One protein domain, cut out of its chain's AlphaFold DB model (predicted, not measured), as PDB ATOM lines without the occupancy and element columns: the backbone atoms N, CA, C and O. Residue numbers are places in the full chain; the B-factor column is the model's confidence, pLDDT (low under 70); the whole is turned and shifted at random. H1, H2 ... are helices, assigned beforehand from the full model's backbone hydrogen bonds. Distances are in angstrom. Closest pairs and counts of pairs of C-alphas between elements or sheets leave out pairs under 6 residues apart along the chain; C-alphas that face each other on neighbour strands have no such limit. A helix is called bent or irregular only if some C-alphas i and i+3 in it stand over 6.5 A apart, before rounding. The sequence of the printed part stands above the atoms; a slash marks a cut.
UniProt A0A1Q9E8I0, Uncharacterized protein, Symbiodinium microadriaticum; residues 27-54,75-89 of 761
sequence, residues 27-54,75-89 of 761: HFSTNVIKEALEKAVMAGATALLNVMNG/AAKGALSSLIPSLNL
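This is residues 27 to 54 and 75 to 89 of the 761 residues of an uncharacterized protein of Symbiodinium microadriaticum (UniProt A0A1Q9E8I0). Two helices lie side by side and run opposite ways: a long one, H1, and a shorter one, H2, which packs along the first part of H1. The rest of H1, residues 43 to 54, sticks out as a free arm that makes the length of the whole. The printed part has 43 residues with two named helices, H1 then H2 along the chain, and no named strand; the class is all helix. It is loose, with a radius of gyration of the C-alphas of 12.7 A, and its C-alphas span 42 by 21 by 9 A.

H1, residues 30 to 54, touches H2, residues 75 to 87, with residues 30 to 41 alone. The closest C-alphas of the two are those of Glu 38 and Lys 77, 5.9 A apart. Their lines stand at a shallow tilt of 24 degrees, and they run opposite ways. H2 is irregular, but only just: C-alphas 82 and 85 are 6.52 A apart, and its line is a rough one. Of the O i to N i+4 pairs, 20 of 21 in H1 and 6 of 9 in H2 are within hydrogen-bond range.

H1 runs from Thr 30, its C-alpha at (242.031, 116.662, 272.100), to Gly 54, its C-alpha at (261.512, 85.379, 268.704), 37.0 A from first to last C-alpha. H2 runs from Ala 75 to Leu 87, its last C-alpha at (248.415, 122.354, 267.541), and measures 19.4 A.

The two C-alphas farthest apart are those of Gly 54 and Asn 88, 42.6 A. Residues 55 to 74 are cut out and not printed, and C-alphas 54 and 75 are 25.1 A apart across the cut. Without the free arm, the body of 31 residues spans 23 by 19 by 8 A. The mean pLDDT of the printed part is 72.1, and 12 residues are under 70: residues 27 to 28, 30, 54, 80 and 83 to 89.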
ATOM      1  N   HIS A  27     234.457 112.587 269.317       57.31
ATOM      2  CA  HIS A  27     235.569 111.748 268.859       57.31
ATOM      3  C   HIS A  27     236.820 112.530 268.429       57.31
ATOM      4  O   HIS A  27     237.913 111.973 268.466       57.31
ATOM      5  N   PHE A  28     236.691 113.813 268.081       57.44
ATOM      6  CA  PHE A  28     237.822 114.700 267.768       57.44
ATOM      7  C   PHE A  28     238.263 115.581 268.941       57.44
ATOM      8  O   PHE A  28     239.041 116.517 268.757       57.44
ATOM      9  N   SER A  29     237.801 115.293 270.162       70.56
ATOM     10  CA  SER A  29     238.333 115.985 271.331       70.56
ATOM     11  C   SER A  29     239.832 115.707 271.479       70.56
ATOM     12  O   SER A  29     240.317 114.597 271.237       70.56
ATOM     13  N   THR A  30     240.576 116.724 271.909       69.56
ATOM     14  CA  THR A  30     242.031 116.662 272.100       69.56
ATOM     15  C   THR A  30     242.444 115.485 272.992       69.56
ATOM     16  O   THR A  30     243.495 114.884 272.778       69.56
ATOM     17  N   ASN A  31     241.581 115.102 273.940       72.94
ATOM     18  CA  ASN A  31     241.791 113.965 274.834       72.94
ATOM     19  C   ASN A  31     241.659 112.616 274.114       72.94
ATOM     20  O   ASN A  31     242.513 111.757 274.298       72.94
ATOM     21  N   VAL A  32     240.658 112.444 273.244       72.50
ATOM     22  CA  VAL A  32     240.469 111.195 272.483       72.50
ATOM     23  C   VAL A  32     241.588 111.004 271.460       72.50
ATOM     24  O   VAL A  32     242.114 109.900 271.322       72.50
ATOM     25  N   ILE A  33     242.011 112.077 270.784       72.38
ATOM     26  CA  ILE A  33     243.145 112.029 269.847       72.38
ATOM     27  C   ILE A  33     244.435 111.679 270.595       72.38
ATOM     28  O   ILE A  33     245.195 110.827 270.138       72.38
ATOM     29  N   LYS A  34     244.659 112.286 271.768       77.81
ATOM     30  CA  LYS A  34     245.794 111.968 272.636       77.81
ATOM     31  C   LYS A  34     245.778 110.498 273.060       77.81
ATOM     32  O   LYS A  34     246.766 109.807 272.841       77.81
ATOM     33  N   GLU A  35     244.667 109.994 273.587       77.00
ATOM     34  CA  GLU A  35     244.545 108.596 274.020       77.00
ATOM     35  C   GLU A  35     244.748 107.600 272.869       77.00
ATOM     36  O   GLU A  35     245.440 106.592 273.034       77.00
ATOM     37  N   ALA A  36     244.205 107.890 271.682       74.62
ATOM     38  CA  ALA A  36     244.383 107.051 270.500       74.62
ATOM     39  C   ALA A  36     245.851 107.001 270.043       74.62
ATOM     40  O   ALA A  36     246.365 105.918 269.745       74.62
ATOM     41  N   LEU A  37     246.548 108.143 270.040       76.06
ATOM     42  CA  LEU A  37     247.966 108.212 269.684       76.06
ATOM     43  C   LEU A  37     248.846 107.491 270.710       76.06
ATOM     44  O   LEU A  37     249.727 106.716 270.338       76.06
ATOM     45  N   GLU A  38     248.585 107.706 272.002       80.88
ATOM     46  CA  GLU A  38     249.296 107.033 273.090       80.88
ATOM     47  C   GLU A  38     249.154 105.510 272.983       80.88
ATOM     48  O   GLU A  38     250.136 104.775 273.116       80.88
ATOM     49  N   LYS A  39     247.942 105.031 272.685       77.69
ATOM     50  CA  LYS A  39     247.663 103.607 272.501       77.69
ATOM     51  C   LYS A  39     248.369 103.040 271.268       77.69
ATOM     52  O   LYS A  39     248.905 101.936 271.343       77.69
ATOM     53  N   ALA A  40     248.418 103.787 270.164       73.62
ATOM     54  CA  ALA A  40     249.096 103.366 268.939       73.62
ATOM     55  C   ALA A  40     250.621 103.251 269.118       73.62
ATOM     56  O   ALA A  40     251.209 102.249 268.706       73.62
ATOM     57  N   VAL A  41     251.261 104.219 269.786       81.12
ATOM     58  CA  VAL A  41     252.712 104.190 270.063       81.12
ATOM     59  C   VAL A  41     253.078 102.997 270.950       81.12
ATOM     60  O   VAL A  41     254.029 102.271 270.653       81.12
ATOM     61  N   MET A  42     252.285 102.732 271.993       81.88
ATOM     62  CA  MET A  42     252.518 101.590 272.885       81.88
ATOM     63  C   MET A  42     252.258 100.244 272.196       81.88
ATOM     64  O   MET A  42     253.009  99.287 272.404       81.88
ATOM     65  N   ALA A  43     251.237 100.161 271.339       75.62
ATOM     66  CA  ALA A  43     250.973  98.969 270.538       75.62
ATOM     67  C   ALA A  43     252.115  98.690 269.545       75.62
ATOM     68  O   ALA A  43     252.541  97.542 269.419       75.62
ATOM     69  N   GLY A  44     252.666  99.728 268.907       76.19
ATOM     70  CA  GLY A  44     253.824  99.614 268.016       76.19
ATOM     71  C   GLY A  44     255.085  99.125 268.734       76.19
ATOM     72  O   GLY A  44     255.746  98.203 268.258       76.19
ATOM     73  N   ALA A  45     255.381  99.671 269.919       78.50
ATOM     74  CA  ALA A  45     256.500  99.211 270.746       78.50
ATOM     75  C   ALA A  45     256.336  97.741 271.170       78.50
ATOM     76  O   ALA A  45     257.280  96.956 271.088       78.50
ATOM     77  N   THR A  46     255.118  97.342 271.543       76.12
ATOM     78  CA  THR A  46     254.797  95.955 271.913       76.12
ATOM     79  C   THR A  46     254.953  95.001 270.726       76.12
ATOM     80  O   THR A  46     255.525  93.922 270.868       76.12
ATOM     81  N   ALA A  47     254.490  95.396 269.537       74.12
ATOM     82  CA  ALA A  47     254.648  94.601 268.322       74.12
ATOM     83  C   ALA A  47     256.129  94.414 267.952       74.12
ATOM     84  O   ALA A  47     256.544  93.298 267.643       74.12
ATOM     85  N   LEU A  48     256.939  95.473 268.061       74.69
ATOM     86  CA  LEU A  48     258.383  95.408 267.829       74.69
ATOM     87  C   LEU A  48     259.072  94.452 268.814       74.69
ATOM     88  O   LEU A  48     259.859  93.601 268.400       74.69
ATOM     89  N   LEU A  49     258.726  94.529 270.103       77.00
ATOM     90  CA  LEU A  49     259.250  93.619 271.124       77.00
ATOM     91  C   LEU A  49     258.853  92.162 270.870       77.00
ATOM     92  O   LEU A  49     259.669  91.268 271.072       77.00
ATOM     93  N   ASN A  50     257.643  91.904 270.376       75.94
ATOM     94  CA  ASN A  50     257.200  90.547 270.052       75.94
ATOM     95  C   ASN A  50     257.966  89.944 268.867       75.94
ATOM     96  O   ASN A  50     258.332  88.771 268.915       75.94
ATOM     97  N   VAL A  51     258.269  90.746 267.841       71.06
ATOM     98  CA  VAL A  51     259.118  90.318 266.716       71.06
ATOM     99  C   VAL A  51     260.545  90.039 267.196       71.06
ATOM    100  O   VAL A  51     261.149  89.037 266.816       71.06
ATOM    101  N   MET A  52     261.073  90.878 268.090       71.06
ATOM    102  CA  MET A  52     262.428  90.720 268.621       71.06
ATOM    103  C   MET A  52     262.545  89.561 269.621       71.06
ATOM    104  O   MET A  52     263.568  88.880 269.628       71.06
ATOM    105  N   ASN A  53     261.503  89.260 270.400       70.44
ATOM    106  CA  ASN A  53     261.484  88.159 271.371       70.44
ATOM    107  C   ASN A  53     261.624  86.768 270.732       70.44
ATOM    108  O   ASN A  53     262.104  85.844 271.391       70.44
ATOM    109  N   GLY A  54     261.256  86.611 269.457       68.31
ATOM    110  CA  GLY A  54     261.512  85.379 268.704       68.31
ATOM    111  C   GLY A  54     263.003  85.125 268.450       68.31
ATOM    112  O   GLY A  54     263.438  83.978 268.445       68.31
ATOM    113  N   ALA A  75     259.240 107.861 276.537       80.31
ATOM    114  CA  ALA A  75     259.730 109.205 276.246       80.31
ATOM    115  C   ALA A  75     259.044 109.811 275.005       80.31
ATOM    116  O   ALA A  75     258.600 110.959 275.046       80.31
ATOM    117  N   ALA A  76     258.878 109.028 273.933       74.19
ATOM    118  CA  ALA A  76     258.161 109.445 272.727       74.19
ATOM    119  C   ALA A  76     256.688 109.757 273.025       74.19
ATOM    120  O   ALA A  76     256.173 110.781 272.578       74.19
ATOM    121  N   LYS A  77     256.032 108.929 273.849       79.50
ATOM    122  CA  LYS A  77     254.672 109.165 274.353       79.50
ATOM    123  C   LYS A  77     254.566 110.519 275.070       79.50
ATOM    124  O   LYS A  77     253.660 111.298 274.775       79.50
ATOM    125  N   GLY A  78     255.503 110.815 275.973       75.75
ATOM    126  CA  GLY A  78     255.550 112.088 276.700       75.75
ATOM    127  C   GLY A  78     255.745 113.296 275.779       75.75
ATOM    128  O   GLY A  78     255.000 114.272 275.875       75.75
ATOM    129  N   ALA A  79     256.686 113.206 274.835       77.56
ATOM    130  CA  ALA A  79     256.967 114.275 273.878       77.56
ATOM    131  C   ALA A  79     255.770 114.556 272.949       77.56
ATOM    132  O   ALA A  79     255.357 115.707 272.806       77.56
ATOM    133  N   LEU A  80     255.139 113.517 272.391       69.12
ATOM    134  CA  LEU A  80     253.945 113.658 271.548       69.12
ATOM    135  C   LEU A  80     252.749 114.213 272.325       69.12
ATOM    136  O   LEU A  80     252.066 115.108 271.828       69.12
ATOM    137  N   SER A  81     252.533 113.773 273.569       71.94
ATOM    138  CA  SER A  81     251.470 114.336 274.404       71.94
ATOM    139  C   SER A  81     251.673 115.828 274.696       71.94
ATOM    140  O   SER A  81     250.679 116.515 274.932       71.94
ATOM    141  N   SER A  82     252.911 116.325 274.727       72.69
ATOM    142  CA  SER A  82     253.195 117.747 274.961       72.69
ATOM    143  C   SER A  82     253.019 118.626 273.715       72.69
ATOM    144  O   SER A  82     252.750 119.817 273.847       72.69
ATOM    145  N   LEU A  83     253.088 118.042 272.512       69.31
ATOM    146  CA  LEU A  83     252.892 118.747 271.240       69.31
ATOM    147  C   LEU A  83     251.409 118.943 270.891       69.31
ATOM    148  O   LEU A  83     251.052 119.945 270.278       69.31
ATOM    149  N   ILE A  84     250.525 118.033 271.305       64.06
ATOM    150  CA  ILE A  84     249.095 118.072 270.942       64.06
ATOM    151  C   ILE A  84     248.382 119.366 271.396       64.06
ATOM    152  O   ILE A  84     247.668 119.946 270.576       64.06
ATOM    153  N   PRO A  85     248.583 119.891 272.625       65.69
ATOM    154  CA  PRO A  85     247.997 121.175 273.026       65.69
ATOM    155  C   PRO A  85     248.484 122.365 272.186       65.69
ATOM    156  O   PRO A  85     247.764 123.348 272.046       65.69
ATOM    157  N   SER A  86     249.684 122.280 271.597       66.88
ATOM    158  CA  SER A  86     250.267 123.357 270.782       66.88
ATOM    159  C   SER A  86     249.749 123.408 269.339       66.88
ATOM    160  O   SER A  86     250.004 124.383 268.640       66.88
ATOM    161  N   LEU A  87     248.978 122.404 268.898       61.31
ATOM    162  CA  LEU A  87     248.415 122.354 267.541       61.31
ATOM    163  C   LEU A  87     247.215 123.298 267.328       61.31
ATOM    164  O   LEU A  87     246.758 123.427 266.197       61.31
ATOM    165  N   ASN A  88     246.714 123.951 268.388       53.66
ATOM    166  CA  ASN A  88     245.647 124.967 268.370       53.66
ATOM    167  C   ASN A  88     244.467 124.650 267.427       53.66
ATOM    168  O   ASN A  88     243.990 125.503 266.677       53.66
ATOM    169  N   LEU A  89     244.017 123.395 267.438       56.38
ATOM    170  CA  LEU A  89     242.900 122.932 266.623       56.38
ATOM    171  C   LEU A  89     241.586 123.326 267.311       56.38
ATOM    172  O   LEU A  89     241.044 122.567 268.115       56.38
TER     173      LEU A  89